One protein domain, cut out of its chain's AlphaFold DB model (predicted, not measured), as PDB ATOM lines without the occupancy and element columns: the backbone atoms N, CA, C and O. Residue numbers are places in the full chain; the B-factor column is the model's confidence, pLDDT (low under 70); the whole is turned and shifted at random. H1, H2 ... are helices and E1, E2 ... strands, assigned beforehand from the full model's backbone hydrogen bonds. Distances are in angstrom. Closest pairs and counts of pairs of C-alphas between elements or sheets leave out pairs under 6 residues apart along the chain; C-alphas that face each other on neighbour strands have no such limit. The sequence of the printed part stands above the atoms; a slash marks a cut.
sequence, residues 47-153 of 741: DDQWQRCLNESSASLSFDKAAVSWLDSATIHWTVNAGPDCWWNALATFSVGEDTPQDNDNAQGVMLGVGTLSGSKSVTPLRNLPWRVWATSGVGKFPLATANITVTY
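AT A GLANCE: This is residues 47 to 153 of the 741 residues of an uncharacterized protein of Microbispora sp. ATCC PTA-5024 (UniProt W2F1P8). Two sheets lie face to face as a sandwich, a four-stranded one of E5, E4, E7 and E8 and a three-stranded one of E1, E3 and E6, with H1 and H2 together at one end and the small strand pair E2 and E9 at the other. The link from E4 to E5 loops away from the sandwich around residue 103. The printed part has 107 residues, with two named helices and nine named strands in the order H1 E1 E2 E3 H2 E4 E5 E6 E7 E8 E9, of the mixed class. Both larger sheets are antiparallel, in the orders E5 E4 E7 E8 and E1 E3 E6, and E2 and E9 are parallel. The whole is compact, with a radius of gyration of the C-alphas of 14.1 A, and elongated, spanning 44 by 26 by 18 A.

IN THESE COORDINATES: In the four-stranded sheet, E5 is residues 109 to 113, E4 93 to 98, 16.2 A long, E7 131 to 137, 18.9 A, and E8 140 to 147, 20.7 A. In the other sheet, E1 is residues 58 to 63, 17.7 A, E3 74 to 81, 23.4 A, and E6 116 to 123, 21.6 A. E2 is residues 67 to 69 and E9 150 to 152, with C-alpha 152 at (-61.534, 22.816, 27.507). H1, residues 47 to 56, measures 14.1 A and begins with C-alpha 47 at (-37.122, 12.338, -3.850); H2 is residues 84 to 87.

HOW THE PARTS SIT: The strongly twisted four-stranded sheet has the hairpins E4 and E5, with N 110 and O 96 2.8 A apart, and E7 and E8, with N 133 and O 145 2.9 A apart. N 95 and O 134 of E4 and E7 are 3.0 A apart. In the other sheet, N 60 and O 79 of E1 and E3 are 2.8 A apart, as are N 80 and O 117 of E3 and E6. The strands of the two sheets stand at 33 degrees; the closest C-alphas of E1 and E8 are those of Ser 62 and Ala 147, 5.4 A apart. E8 bends by 58 degrees at residue 144 and runs on into E9, where N 152 and O 68 of E2 are 2.9 A apart. H1 is on the four-stranded sheet, over E7 and E8, at a height over the sheet of 10.3 A. H1 and H2 touch, the closest C-alphas being those of Cys 53 and Asp 85, 4.7 A apart. In H1 every O i to N i+4 pair is within hydrogen-bond range; H2 is too short for one.

THE WHOLE: The two C-alphas farthest apart are those of Trp 88 and Tyr 153, 44.9 A. The printed part has no cut and no long link. The mean pLDDT of the printed part is 86.7; residues 87 to 91, 103 to 104, 106 and 113 to 116 are under 70.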
ATOM      1  N   ASP A  47     -35.856  11.608  -3.844       73.94
ATOM      2  CA  ASP A  47     -37.122  12.338  -3.850       73.94
ATOM      3  C   ASP A  47     -38.239  11.532  -4.536       73.94
ATOM      4  O   ASP A  47     -39.324  11.395  -3.976       73.94
ATOM      5  N   ASP A  48     -37.974  10.913  -5.694       80.62
ATOM      6  CA  ASP A  48     -38.948  10.049  -6.386       80.62
ATOM      7  C   ASP A  48     -39.335   8.820  -5.543       80.62
ATOM      8  O   ASP A  48     -40.487   8.382  -5.566       80.62
ATOM      9  N   GLN A  49     -38.370   8.229  -4.827       78.50
ATOM     10  CA  GLN A  49     -38.607   7.112  -3.902       78.50
ATOM     11  C   GLN A  49     -39.413   7.567  -2.684       78.50
ATOM     12  O   GLN A  49     -40.373   6.903  -2.299       78.50
ATOM     13  N   TRP A  50     -39.074   8.723  -2.107       83.75
ATOM     14  CA  TRP A  50     -39.801   9.286  -0.974       83.75
ATOM     15  C   TRP A  50     -41.250   9.627  -1.335       83.75
ATOM     16  O   TRP A  50     -42.167   9.270  -0.601       83.75
ATOM     17  N   GLN A  51     -41.483  10.213  -2.512       85.75
ATOM     18  CA  GLN A  51     -42.833  10.472  -3.008       85.75
ATOM     19  C   GLN A  51     -43.631   9.178  -3.224       85.75
ATOM     20  O   GLN A  51     -44.812   9.142  -2.890       85.75
ATOM     21  N   ARG A  52     -43.024   8.086  -3.717       86.38
ATOM     22  CA  ARG A  52     -43.719   6.783  -3.787       86.38
ATOM     23  C   ARG A  52     -43.988   6.181  -2.411       86.38
ATOM     24  O   ARG A  52     -45.112   5.759  -2.171       86.38
ATOM     25  N   CYS A  53     -43.027   6.233  -1.486       86.38
ATOM     26  CA  CYS A  53     -43.239   5.859  -0.085       86.38
ATOM     27  C   CYS A  53     -44.460   6.581   0.511       86.38
ATOM     28  O   CYS A  53     -45.324   5.922   1.084       86.38
ATOM     29  N   LEU A  54     -44.573   7.903   0.341       88.06
ATOM     30  CA  LEU A  54     -45.717   8.681   0.830       88.06
ATOM     31  C   LEU A  54     -47.028   8.309   0.120       88.06
ATOM     32  O   LEU A  54     -48.018   8.048   0.794       88.06
ATOM     33  N   ASN A  55     -47.029   8.235  -1.215       89.44
ATOM     34  CA  ASN A  55     -48.223   7.929  -2.017       89.44
ATOM     35  C   ASN A  55     -48.768   6.505  -1.800       89.44
ATOM     36  O   ASN A  55     -49.961   6.269  -1.990       89.44
ATOM     37  N   GLU A  56     -47.906   5.556  -1.432       89.69
ATOM     38  CA  GLU A  56     -48.268   4.159  -1.150       89.69
ATOM     39  C   GLU A  56     -48.461   3.886   0.352       89.69
ATOM     40  O   GLU A  56     -48.899   2.797   0.732       89.69
ATOM     41  N   SER A  57     -48.167   4.865   1.215       90.00
ATOM     42  CA  SER A  57     -48.453   4.785   2.648       90.00
ATOM     43  C   SER A  57     -49.897   5.176   2.953       90.00
ATOM     44  O   SER A  57     -50.492   6.035   2.310       90.00
ATOM     45  N   SER A  58     -50.458   4.588   4.007       91.56
ATOM     46  CA  SER A  58     -51.729   5.034   4.586       91.56
ATOM     47  C   SER A  58     -51.638   5.074   6.103       91.56
ATOM     48  O   SER A  58     -50.940   4.263   6.712       91.56
ATOM     49  N   ALA A  59     -52.352   6.006   6.728       94.56
ATOM     50  CA  ALA A  59     -52.449   6.074   8.176       94.56
ATOM     51  C   ALA A  59     -53.866   6.431   8.630       94.56
ATOM     52  O   ALA A  59     -54.642   7.048   7.902       94.56
ATOM     53  N   SER A  60     -54.187   6.063   9.865       96.06
ATOM     54  CA  SER A  60     -55.363   6.524  10.595       96.06
ATOM     55  C   SER A  60     -54.939   6.971  11.986       96.06
ATOM     56  O   SER A  60     -54.122   6.298  12.619       96.06
ATOM     57  N   LEU A  61     -55.536   8.051  12.474       97.06
ATOM     58  CA  LEU A  61     -55.329   8.577  13.818       97.06
ATOM     59  C   LEU A  61     -56.694   8.909  14.421       97.06
ATOM     60  O   LEU A  61     -57.549   9.465  13.730       97.06
ATOM     61  N   SER A  62     -56.914   8.570  15.688       97.19
ATOM     62  CA  SER A  62     -58.141   8.921  16.407       97.19
ATOM     63  C   SER A  62     -57.909   8.967  17.913       97.19
ATOM     64  O   SER A  62     -57.062   8.249  18.438       97.19
ATOM     65  N   PHE A  63     -58.707   9.762  18.616       97.25
ATOM     66  CA  PHE A  63     -58.788   9.729  20.074       97.25
ATOM     67  C   PHE A  63     -59.958   8.852  20.539       97.25
ATOM     68  O   PHE A  63     -60.944   8.688  19.819       97.25
ATOM     69  N   ASP A  64     -59.863   8.318  21.756       97.31
ATOM     70  CA  ASP A  64     -60.980   7.688  22.480       97.31
ATOM     71  C   ASP A  64     -62.075   8.691  22.895       97.31
ATOM     72  O   ASP A  64     -63.219   8.307  23.145       97.31
ATOM     73  N   LYS A  65     -61.730   9.983  22.947       96.25
ATOM     74  CA  LYS A  65     -62.586  11.106  23.340       96.25
ATOM     75  C   LYS A  65     -62.537  12.213  22.287       96.25
ATOM     76  O   LYS A  65     -61.476  12.528  21.766       96.25
ATOM     77  N   ALA A  66     -63.672  12.862  22.029       95.69
ATOM     78  CA  ALA A  66     -63.719  14.061  21.184       95.69
ATOM     79  C   ALA A  66     -63.260  15.338  21.919       95.69
ATOM     80  O   ALA A  66     -62.838  16.299  21.277       95.69
ATOM     81  N   ALA A  67     -63.336  15.345  23.255       97.12
ATOM     82  CA  ALA A  67     -62.914  16.455  24.101       97.12
ATOM     83  C   ALA A  67     -62.409  15.973  25.471       97.12
ATOM     84  O   ALA A  67     -62.801  14.903  25.946       97.12
ATOM     85  N   VAL A  68     -61.572  16.788  26.109       96.94
ATOM     86  CA  VAL A  68     -61.045  16.636  27.474       96.94
ATOM     87  C   VAL A  68     -60.979  18.002  28.159       96.94
ATOM     88  O   VAL A  68     -60.846  19.018  27.481       96.94
ATOM     89  N   SER A  69     -61.040  18.052  29.490       96.31
ATOM     90  CA  SER A  69     -60.662  19.277  30.210       96.31
ATOM     91  C   SER A  69     -59.135  19.377  30.259       96.31
ATOM     92  O   SER A  69     -58.458  18.350  30.288       96.31
ATOM     93  N   TRP A  70     -58.569  20.584  30.305       95.81
ATOM     94  CA  TRP A  70     -57.119  20.785  30.422       95.81
ATOM     95  C   TRP A  70     -56.543  19.977  31.596       95.81
ATOM     96  O   TRP A  70     -57.080  20.029  32.705       95.81
ATOM     97  N   LEU A  71     -55.476  19.211  31.338       95.25
ATOM     98  CA  LEU A  71     -54.853  18.199  32.216       95.25
ATOM     99  C   LEU A  71     -55.577  16.840  32.370       95.25
ATOM    100  O   LEU A  71     -55.034  15.958  33.035       95.25
ATOM    101  N   ASP A  72     -56.744  16.608  31.756       95.94
ATOM    102  CA  ASP A  72     -57.313  15.252  31.669       95.94
ATOM    103  C   ASP A  72     -56.618  14.446  30.558       95.94
ATOM    104  O   ASP A  72     -56.399  14.927  29.445       95.94
ATOM    105  N   SER A  73     -56.335  13.170  30.818       95.12
ATOM    106  CA  SER A  73     -55.742  12.287  29.808       95.12
ATOM    107  C   SER A  73     -56.767  11.767  28.790       95.12
ATOM    108  O   SER A  73     -57.913  11.450  29.130       95.12
ATOM    109  N   ALA A  74     -56.324  11.587  27.549       95.69
ATOM    110  CA  ALA A  74     -57.015  10.876  26.474       95.69
ATOM    111  C   ALA A  74     -56.142   9.716  25.965       95.69
ATOM    112  O   ALA A  74     -54.933   9.676  26.201       95.69
ATOM    113  N   THR A  75     -56.737   8.771  25.249       96.31
ATOM    114  CA  THR A  75     -56.014   7.696  24.563       96.31
ATOM    115  C   THR A  75     -55.974   8.008  23.079       96.31
ATOM    116  O   THR A  75     -57.015   8.052  22.423       96.31
ATOM    117  N   ILE A  76     -54.775   8.211  22.531       95.56
ATOM    118  CA  ILE A  76     -54.595   8.327  21.085       95.56
ATOM    119  C   ILE A  76     -54.319   6.945  20.495       95.56
ATOM    120  O   ILE A  76     -53.514   6.179  21.029       95.56
ATOM    121  N   HIS A  77     -55.003   6.626  19.401       95.94
ATOM    122  CA  HIS A  77     -54.927   5.370  18.662       95.94
ATOM    123  C   HIS A  77     -54.435   5.648  17.246       95.94
ATOM    124  O   HIS A  77     -54.931   6.562  16.586       95.94
ATOM    125  N   TRP A  78     -53.502   4.836  16.756       95.62
ATOM    126  CA  TRP A  78     -52.984   4.954  15.397       95.62
ATOM    127  C   TRP A  78     -52.911   3.605  14.687       95.62
ATOM    128  O   TRP A  78     -52.781   2.543  15.299       95.62
ATOM    129  N   THR A  79     -52.949   3.669  13.361       94.94
ATOM    130  CA  THR A  79     -52.474   2.615  12.461       94.94
ATOM    131  C   THR A  79     -51.709   3.283  11.334       94.94
ATOM    132  O   THR A  79     -52.170   4.282  10.791       94.94
ATOM    133  N   VAL A  80     -50.551   2.735  10.988       92.50
ATOM    134  CA  VAL A  80     -49.721   3.152   9.857       92.50
ATOM    135  C   VAL A  80     -49.424   1.917   9.024       92.50
ATOM    136  O   VAL A  80     -48.944   0.921   9.557       92.50
ATOM    137  N   ASN A  81     -49.685   1.980   7.724       90.88
ATOM    138  CA  ASN A  81     -49.218   1.021   6.735       90.88
ATOM    139  C   ASN A  81     -48.187   1.746   5.867       90.88
ATOM    140  O   ASN A  81     -48.567   2.550   5.018       90.88
ATOM    141  N   ALA A  82     -46.900   1.508   6.117       87.19
ATOM    142  CA  ALA A  82     -45.823   2.110   5.340       87.19
ATOM    143  C   ALA A  82     -45.719   1.474   3.943       87.19
ATOM    144  O   ALA A  82     -45.713   0.246   3.819       87.19
ATOM    145  N   GLY A  83     -45.585   2.303   2.906       85.50
ATOM    146  CA  GLY A  83     -45.355   1.853   1.533       85.50
ATOM    147  C   GLY A  83     -44.049   1.046   1.375       85.50
ATOM    148  O   GLY A  83     -43.103   1.236   2.145       85.50
ATOM    149  N   PRO A  84     -43.951   0.149   0.376       83.12
ATOM    150  CA  PRO A  84     -42.774  -0.699   0.153       83.12
ATOM    151  C   PRO A  84     -41.489   0.091  -0.163       83.12
ATOM    152  O   PRO A  84     -40.400  -0.362   0.186       83.12
ATOM    153  N   ASP A  85     -41.598   1.297  -0.728       82.44
ATOM    154  CA  ASP A  85     -40.443   2.168  -0.992       82.44
ATOM    155  C   ASP A  85     -39.927   2.915   0.260       82.44
ATOM    156  O   ASP A  85     -38.835   3.480   0.231       82.44
ATOM    157  N   CYS A  86     -40.632   2.871   1.400       79.00
ATOM    158  CA  CYS A  86     -40.175   3.494   2.655       79.00
ATOM    159  C   CYS A  86     -38.957   2.795   3.294       79.00
ATOM    160  O   CYS A  86     -38.406   3.265   4.288       79.00
ATOM    161  N   TRP A  87     -38.544   1.653   2.744       69.50
ATOM    162  CA  TRP A  87     -37.620   0.711   3.375       69.50
ATOM    163  C   TRP A  87     -36.202   0.732   2.804       69.50
ATOM    164  O   TRP A  87     -35.278   0.217   3.430       69.50
ATOM    165  N   TRP A  88     -36.010   1.323   1.622       59.84
ATOM    166  CA  TRP A  88     -34.809   1.111   0.808       59.84
ATOM    167  C   TRP A  88     -33.538   1.810   1.332       59.84
ATOM    168  O   TRP A  88     -32.430   1.473   0.920       59.84
ATOM    169  N   ASN A  89     -33.672   2.764   2.261       52.91
ATOM    170  CA  ASN A  89     -32.553   3.527   2.832       52.91
ATOM    171  C   ASN A  89     -32.539   3.612   4.374       52.91
ATOM    172  O   ASN A  89     -31.632   4.231   4.920       52.91
ATOM    173  N   ALA A  90     -33.513   3.010   5.069       56.09
ATOM    174  CA  ALA A  90     -33.690   3.096   6.528       56.09
ATOM    175  C   ALA A  90     -33.803   4.529   7.114       56.09
ATOM    176  O   ALA A  90     -33.587   4.717   8.310       56.09
ATOM    177  N   LEU A  91     -34.156   5.535   6.298       60.91
ATOM    178  CA  LEU A  91     -34.287   6.939   6.730       60.91
ATOM    179  C   LEU A  91     -35.731   7.384   7.001       60.91
ATOM    180  O   LEU A  91     -35.927   8.472   7.537       60.91
ATOM    181  N   ALA A  92     -36.737   6.587   6.632       73.81
ATOM    182  CA  ALA A  92     -38.137   6.885   6.923       73.81
ATOM    183  C   ALA A  92     -38.477   6.498   8.370       73.81
ATOM    184  O   ALA A  92     -38.415   5.324   8.726       73.81
ATOM    185  N   THR A  93     -38.869   7.465   9.197       85.31
ATOM    186  CA  THR A  93     -39.368   7.228  10.560       85.31
ATOM    187  C   THR A  93     -40.802   7.714  10.696       85.31
ATOM    188  O   THR A  93     -41.157   8.776  10.180       85.31
ATOM    189  N   PHE A  94     -41.626   6.942  11.406       88.69
ATOM    190  CA  PHE A  94     -42.996   7.331  11.719       88.69
ATOM    191  C   PHE A  94     -43.110   7.779  13.173       88.69
ATOM    192  O   PHE A  94     -42.574   7.133  14.080       88.69
ATOM    193  N   SER A  95     -43.842   8.864  13.400       91.00
ATOM    194  CA  SER A  95     -44.181   9.348  14.735       91.00
ATOM    195  C   SER A  95     -45.638   9.792  14.810       91.00
ATOM    196  O   SER A  95     -46.271  10.094  13.800       91.00
ATOM    197  N   VAL A  96     -46.177   9.804  16.023       92.12
ATOM    198  CA  VAL A  96     -47.443  10.454  16.369       92.12
ATOM    199  C   VAL A  96     -47.131  11.566  17.351       92.12
ATOM    200  O   VAL A  96     -46.382  11.330  18.296       92.12
ATOM    201  N   GLY A  97     -47.711  12.745  17.165       91.44
ATOM    202  CA  GLY A  97     -47.576  13.836  18.124       91.44
ATOM    203  C   GLY A  97     -48.508  15.003  17.843       91.44
ATOM    204  O   GLY A  97     -49.187  15.037  16.812       91.44
ATOM    205  N   GLU A  98     -48.531  15.939  18.782       90.94
ATOM    206  CA  GLU A  98     -49.138  17.259  18.619       90.94
ATOM    207  C   GLU A  98     -48.475  18.007  17.441       90.94
ATOM    208  O   GLU A  98     -47.267  17.908  17.222       90.94
ATOM    209  N   ASP A  99     -49.273  18.706  16.634       89.62
ATOM    210  CA  ASP A  99     -48.830  19.543  15.514       89.62
ATOM    211  C   ASP A  99     -48.461  20.932  16.034       89.62
ATOM    212  O   ASP A  99     -49.197  21.907  15.869       89.62
ATOM    213  N   THR A 100     -47.342  20.987  16.746       83.62
ATOM    214  CA  THR A 100     -46.765  22.235  17.234       83.62
ATOM    215  C   THR A 100     -46.110  22.961  16.056       83.62
ATOM    216  O   THR A 100     -45.342  22.344  15.314       83.62
ATOM    217  N   PRO A 101     -46.391  24.260  15.839       70.50
ATOM    218  CA  PRO A 101     -45.680  25.036  14.825       70.50
ATOM    219  C   PRO A 101     -44.216  25.309  15.205       70.50
ATOM    220  O   PRO A 101     -43.482  25.841  14.378       70.50
ATOM    221  N   GLN A 102     -43.813  24.950  16.429       71.25
ATOM    222  CA  GLN A 102     -42.453  25.042  16.947       71.25
ATOM    223  C   GLN A 102     -41.837  23.641  17.084       71.25
ATOM    224  O   GLN A 102     -42.474  22.735  17.634       71.25
ATOM    225  N   ASP A 103     -40.617  23.452  16.578       65.00
ATOM    226  CA  ASP A 103     -39.916  22.157  16.548       65.00
ATOM    227  C   ASP A 103     -39.202  21.855  17.881       65.00
ATOM    228  O   ASP A 103     -38.988  20.686  18.209       65.00
ATOM    229  N   ASN A 104     -38.849  22.889  18.655       63.97
ATOM    230  CA  ASN A 104     -38.214  22.766  19.973       63.97
ATOM    231  C   ASN A 104     -39.201  22.574  21.146       63.97
ATOM    232  O   ASN A 104     -38.769  22.380  22.284       63.97
ATOM    233  N   ASP A 105     -40.504  22.678  20.888       71.81
ATOM    234  CA  ASP A 105     -41.546  22.515  21.899       71.81
ATOM    235  C   ASP A 105     -41.502  21.093  22.486       71.81
ATOM    236  O   ASP A 105     -41.237  20.122  21.770       71.81
ATOM    237  N   ASN A 106     -41.809  20.925  23.778       67.81
ATOM    238  CA  ASN A 106     -41.866  19.598  24.414       67.81
ATOM    239  C   ASN A 106     -43.172  18.862  24.046       67.81
ATOM    240  O   ASN A 106     -43.892  18.341  24.904       67.81
ATOM    241  N   ALA A 107     -43.477  18.838  22.747       70.38
ATOM    242  CA  ALA A 107     -44.666  18.273  22.144       70.38
ATOM    243  C   ALA A 107     -44.851  16.816  22.577       70.38
ATOM    244  O   ALA A 107     -43.951  15.972  22.469       70.38
ATOM    245  N   GLN A 108     -46.049  16.487  23.055       80.31
ATOM    246  CA  GLN A 108     -46.329  15.118  23.460       80.31
ATOM    247  C   GLN A 108     -46.365  14.209  22.232       80.31
ATOM    248  O   GLN A 108     -47.139  14.424  21.301       80.31
ATOM    249  N   GLY A 109     -45.537  13.163  22.247       81.31
ATOM    250  CA  GLY A 109     -45.371  12.301  21.084       81.31
ATOM    251  C   GLY A 109     -44.997  10.851  21.375       81.31
ATOM    252  O   GLY A 109     -44.814  10.406  22.517       81.31
ATOM    253  N   VAL A 110     -44.930  10.084  20.291       84.69
ATOM    254  CA  VAL A 110     -44.602   8.662  20.241       84.69
ATOM    255  C   VAL A 110     -43.802   8.406  18.966       84.69
ATOM    256  O   VAL A 110     -44.331   8.550  17.866       84.69
ATOM    257  N   MET A 111     -42.542   7.994  19.094       86.38
ATOM    258  CA  MET A 111     -41.815   7.410  17.964       86.38
ATOM    259  C   MET A 111     -42.343   5.994  17.741       86.38
ATOM    260  O   MET A 111     -42.325   5.178  18.662       86.38
ATOM    261  N   LEU A 112     -42.836   5.708  16.537       82.88
ATOM    262  CA  LEU A 112     -43.470   4.427  16.215       82.88
ATOM    263  C   LEU A 112     -42.479   3.401  15.645       82.88
ATOM    264  O   LEU A 112     -42.744   2.203  15.686       82.88
ATOM    265  N   GLY A 113     -41.337   3.863  15.129       69.94
ATOM    266  CA  GLY A 113     -40.346   3.027  14.451       69.94
ATOM    267  C   GLY A 113     -40.654   2.862  12.961       69.94
ATOM    268  O   GLY A 113     -41.075   3.815  12.303       69.94
ATOM    269  N   VAL A 114     -40.420   1.657  12.434       64.56
ATOM    270  CA  VAL A 114     -40.615   1.295  11.019       64.56
ATOM    271  C   VAL A 114     -41.474   0.030  10.913       64.56
ATOM    272  O   VAL A 114     -41.193  -0.958  11.590       64.56
ATOM    273  N   GLY A 115     -42.533   0.037  10.095       65.81
ATOM    274  CA  GLY A 115     -43.439  -1.114   9.966       65.81
ATOM    275  C   GLY A 115     -44.825  -0.797   9.415       65.81
ATOM    276  O   GLY A 115     -45.179   0.359   9.191       65.81
ATOM    277  N   THR A 116     -45.643  -1.845   9.311       66.00
ATOM    278  CA  THR A 116     -47.064  -1.708   9.648       66.00
ATOM    279  C   THR A 116     -47.152  -1.593  11.168       66.00
ATOM    280  O   THR A 116     -46.739  -2.507  11.882       66.00
ATOM    281  N   LEU A 117     -47.627  -0.453  11.663       82.62
ATOM    282  CA  LEU A 117     -47.536  -0.058  13.068       82.62
ATOM    283  C   LEU A 117     -48.915   0.367  13.564       82.62
ATOM    284  O   LEU A 117     -49.405   1.438  13.208       82.62
ATOM    285  N   SER A 118     -49.523  -0.452  14.416       91.44
ATOM    286  CA  SER A 118     -50.762  -0.116  15.124       91.44
ATOM    287  C   SER A 118     -50.500  -0.069  16.618       91.44
ATOM    288  O   SER A 118     -49.748  -0.886  17.151       91.44
ATOM    289  N   GLY A 119     -51.126   0.876  17.308       92.25
ATOM    290  CA  GLY A 119     -50.935   1.030  18.740       92.25
ATOM    291  C   GLY A 119     -51.839   2.085  19.348       92.25
ATOM    292  O   GLY A 119     -52.664   2.706  18.676       92.25
ATOM    293  N   SER A 120     -51.677   2.259  20.653       93.75
ATOM    294  CA  SER A 120     -52.293   3.351  21.389       93.75
ATOM    295  C   SER A 120     -51.402   3.781  22.544       93.75
ATOM    296  O   SER A 120     -50.588   2.992  23.030       93.75
ATOM    297  N   LYS A 121     -51.543   5.032  22.977       92.69
ATOM    298  CA  LYS A 121     -50.847   5.578  24.143       92.69
ATOM    299  C   LYS A 121     -51.755   6.582  24.842       92.69
ATOM    300  O   LYS A 121     -52.459   7.350  24.190       92.69
ATOM    301  N   SER A 122     -51.724   6.571  26.172       94.44
ATOM    302  CA  SER A 122     -52.320   7.652  26.949       94.44
ATOM    303  C   SER A 122     -51.449   8.902  26.818       94.44
ATOM    304  O   SER A 122     -50.228   8.843  26.983       94.44
ATOM    305  N   VAL A 123     -52.092  10.007  26.472       93.12
ATOM    306  CA  VAL A 123     -51.522  11.348  26.332       93.12
ATOM    307  C   VAL A 123     -52.383  12.312  27.144       93.12
ATOM    308  O   VAL A 123     -53.518  11.990  27.489       93.12
ATOM    309  N   THR A 124     -51.867  13.492  27.456       93.88
ATOM    310  CA  THR A 124     -52.621  14.547  28.145       93.88
ATOM    311  C   THR A 124     -52.637  15.763  27.231       93.88
ATOM    312  O   THR A 124     -51.729  16.583  27.335       93.88
ATOM    313  N   PRO A 125     -53.582  15.849  26.274       93.50
ATOM    314  CA  PRO A 125     -53.624  16.932  25.298       93.50
ATOM    315  C   PRO A 125     -53.653  18.281  26.009       93.50
ATOM    316  O   PRO A 125     -54.543  18.551  26.816       93.50
ATOM    317  N   LEU A 126     -52.630  19.091  25.746       91.81
ATOM    318  CA  LEU A 126     -52.413  20.347  26.450       91.81
ATOM    319  C   LEU A 126     -53.091  21.522  25.750       91.81
ATOM    320  O   LEU A 126     -53.536  22.433  26.438       91.81
ATOM    321  N   ARG A 127     -53.207  21.484  24.415       91.81
ATOM    322  CA  ARG A 127     -53.767  22.569  23.600       91.81
ATOM    323  C   ARG A 127     -54.790  22.083  22.581       91.81
ATOM    324  O   ARG A 127     -54.820  20.914  22.201       91.81
ATOM    325  N   ASN A 128     -55.570  23.029  22.059       92.25
ATOM    326  CA  ASN A 128     -56.452  22.855  20.897       92.25
ATOM    327  C   ASN A 128     -55.680  22.803  19.558       92.25
ATOM    328  O   ASN A 128     -56.042  23.478  18.594       92.25
ATOM    329  N   LEU A 129     -54.609  22.007  19.496       91.38
ATOM    330  CA  LEU A 129     -53.826  21.770  18.284       91.38
ATOM    331  C   LEU A 129     -54.225  20.438  17.622       91.38
ATOM    332  O   LEU A 129     -54.616  19.490  18.312       91.38
ATOM    333  N   PRO A 130     -54.131  20.328  16.283       93.19
ATOM    334  CA  PRO A 130     -54.251  19.039  15.621       93.19
ATOM    335  C   PRO A 130     -53.143  18.093  16.098       93.19
ATOM    336  O   PRO A 130     -52.044  18.509  16.439       93.19
ATOM    337  N   TRP A 131     -53.417  16.796  16.100       94.69
ATOM    338  CA  TRP A 131     -52.412  15.749  16.268       94.69
ATOM    339  C   TRP A 131     -52.219  15.041  14.941       94.69
ATOM    340  O   TRP A 131     -53.185  14.846  14.200       94.69
ATOM    341  N   ARG A 132     -50.988  14.635  14.627       95.00
ATOM    342  CA  ARG A 132     -50.670  14.017  13.336       95.00
ATOM    343  C   ARG A 132     -49.831  12.760  13.454       95.00
ATOM    344  O   ARG A 132     -48.989  12.628  14.339       95.00
ATOM    345  N   VAL A 133     -50.048  11.858  12.496       93.94
ATOM    346  CA  VAL A 133     -49.056  10.857  12.098       93.94
ATOM    347  C   VAL A 133     -48.112  11.536  11.117       93.94
ATOM    348  O   VAL A 133     -48.538  11.947  10.035       93.94
ATOM    349  N   TRP A 134     -46.840  11.615  11.476       91.25
ATOM    350  CA  TRP A 134     -45.778  12.139  10.631       91.25
ATOM    351  C   TRP A 134     -44.970  11.004  10.012       91.25
ATOM    352  O   TRP A 134     -44.568  10.069  10.704       91.25
ATOM    353  N   ALA A 135     -44.687  11.124   8.719       89.56
ATOM    354  CA  ALA A 135     -43.629  10.400   8.034       89.56
ATOM    355  C   ALA A 135     -42.450  11.361   7.840       89.56
ATOM    356  O   ALA A 135     -42.586  12.384   7.168       89.56
ATOM    357  N   THR A 136     -41.303  11.049   8.437       87.12
ATOM    358  CA  THR A 136     -40.115  11.915   8.421       87.12
ATOM    359  C   THR A 136     -38.959  11.212   7.728       87.12
ATOM    360  O   THR A 136     -38.672  10.057   8.036       87.12
ATOM    361  N   SER A 137     -38.279  11.907   6.820       83.88
ATOM    362  CA  SER A 137     -37.026  11.468   6.199       83.88
ATOM    363  C   SER A 137     -36.067  12.648   6.016       83.88
ATOM    364  O   SER A 137     -36.418  13.791   6.302       83.88
ATOM    365  N   GLY A 138     -34.875  12.399   5.464       77.06
ATOM    366  CA  GLY A 138     -33.938  13.464   5.077       77.06
ATOM    367  C   GLY A 138     -34.453  14.431   3.994       77.06
ATOM    368  O   GLY A 138     -33.797  15.431   3.737       77.06
ATOM    369  N   VAL A 139     -35.607  14.148   3.372       77.25
ATOM    370  CA  VAL A 139     -36.290  15.036   2.408       77.25
ATOM    371  C   VAL A 139     -37.327  15.940   3.103       77.25
ATOM    372  O   VAL A 139     -37.763  16.934   2.531       77.25
ATOM    373  N   GLY A 140     -37.732  15.619   4.339       80.19
ATOM    374  CA  GLY A 140     -38.667  16.417   5.140       80.19
ATOM    375  C   GLY A 140     -39.674  15.592   5.951       80.19
ATOM    376  O   GLY A 140     -39.649  14.359   5.958       80.19
ATOM    377  N   LYS A 141     -40.582  16.307   6.625       85.94
ATOM    378  CA  LYS A 141     -41.617  15.805   7.545       85.94
ATOM    379  C   LYS A 141     -42.999  16.017   6.911       85.94
ATOM    380  O   LYS A 141     -43.377  17.144   6.609       85.94
ATOM    381  N   PHE A 142     -43.730  14.931   6.658       89.19
ATOM    382  CA  PHE A 142     -44.969  14.919   5.868       89.19
ATOM    383  C   PHE A 142     -46.126  14.284   6.662       89.19
ATOM    384  O   PHE A 142     -45.935  13.218   7.253       89.19
ATOM    385  N   PRO A 143     -47.321  14.900   6.708       93.12
ATOM    386  CA  PRO A 143     -48.432  14.389   7.504       93.12
ATOM    387  C   PRO A 143     -49.227  13.324   6.732       93.12
ATOM    388  O   PRO A 143     -49.671  13.574   5.614       93.12
ATOM    389  N   LEU A 144     -49.444  12.153   7.339       93.19
ATOM    390  CA  LEU A 144     -50.211  11.045   6.740       93.19
ATOM    391  C   LEU A 144     -51.644  10.922   7.269       93.19
ATOM    392  O   LEU A 144     -52.524  10.437   6.563       93.19
ATOM    393  N   ALA A 145     -51.883  11.334   8.512       95.69
ATOM    394  CA  ALA A 145     -53.208  11.373   9.124       95.69
ATOM    395  C   ALA A 145     -53.257  12.478  10.180       95.69
ATOM    396  O   ALA A 145     -52.240  12.760  10.814       95.69
ATOM    397  N   THR A 146     -54.443  13.044  10.395       96.88
ATOM    398  CA  THR A 146     -54.704  14.069  11.412       96.88
ATOM    399  C   THR A 146     -55.889  13.645  12.274       96.88
ATOM    400  O   THR A 146     -56.880  13.139  11.751       96.88
ATOM    401  N   ALA A 147     -55.802  13.882  13.580       96.88
ATOM    402  CA  ALA A 147     -56.902  13.776  14.529       96.88
ATOM    403  C   ALA A 147     -56.935  15.033  15.395       96.88
ATOM    404  O   ALA A 147     -55.890  15.525  15.806       96.88
ATOM    405  N   ASN A 148     -58.128  15.526  15.711       95.75
ATOM    406  CA  ASN A 148     -58.302  16.676  16.591       95.75
ATOM    407  C   ASN A 148     -58.959  16.212  17.892       95.75
ATOM    408  O   ASN A 148     -59.784  15.295  17.875       95.75
ATOM    409  N   ILE A 149     -58.633  16.882  18.993       95.19
ATOM    410  CA  ILE A 149     -59.346  16.773  20.263       95.19
ATOM    411  C   ILE A 149     -59.529  18.178  20.831       95.19
ATOM    412  O   ILE A 149     -58.619  18.999  20.749       95.19
ATOM    413  N   THR A 150     -60.712  18.471  21.368       96.94
ATOM    414  CA  THR A 150     -60.960  19.759  22.022       96.94
ATOM    415  C   THR A 150     -60.455  19.718  23.460       96.94
ATOM    416  O   THR A 150     -60.875  18.863  24.239       96.94
ATOM    417  N   VAL A 151     -59.579  20.653  23.819       95.69
ATOM    418  CA  VAL A 151     -59.152  20.901  25.198       95.69
ATOM    419  C   VAL A 151     -59.981  22.055  25.753       95.69
ATOM    420  O   VAL A 151     -59.905  23.178  25.258       95.69
ATOM    421  N   THR A 152     -60.785  21.785  26.776       95.38
ATOM    422  CA  THR A 152     -61.534  22.816  27.507       95.38
ATOM    423  C   THR A 152     -60.663  23.354  28.638       95.38
ATOM    424  O   THR A 152     -60.377  22.630  29.595       95.38
ATOM    425  N   TYR A 153     -60.226  24.607  28.527       93.00
ATOM    426  CA  TYR A 153     -59.458  25.290  29.572       93.00
ATOM    427  C   TYR A 153     -60.346  25.694  30.770       93.00
ATOM    428  O   TYR A 153     -61.576  25.657  30.653       93.00
TER     429      TYR A 153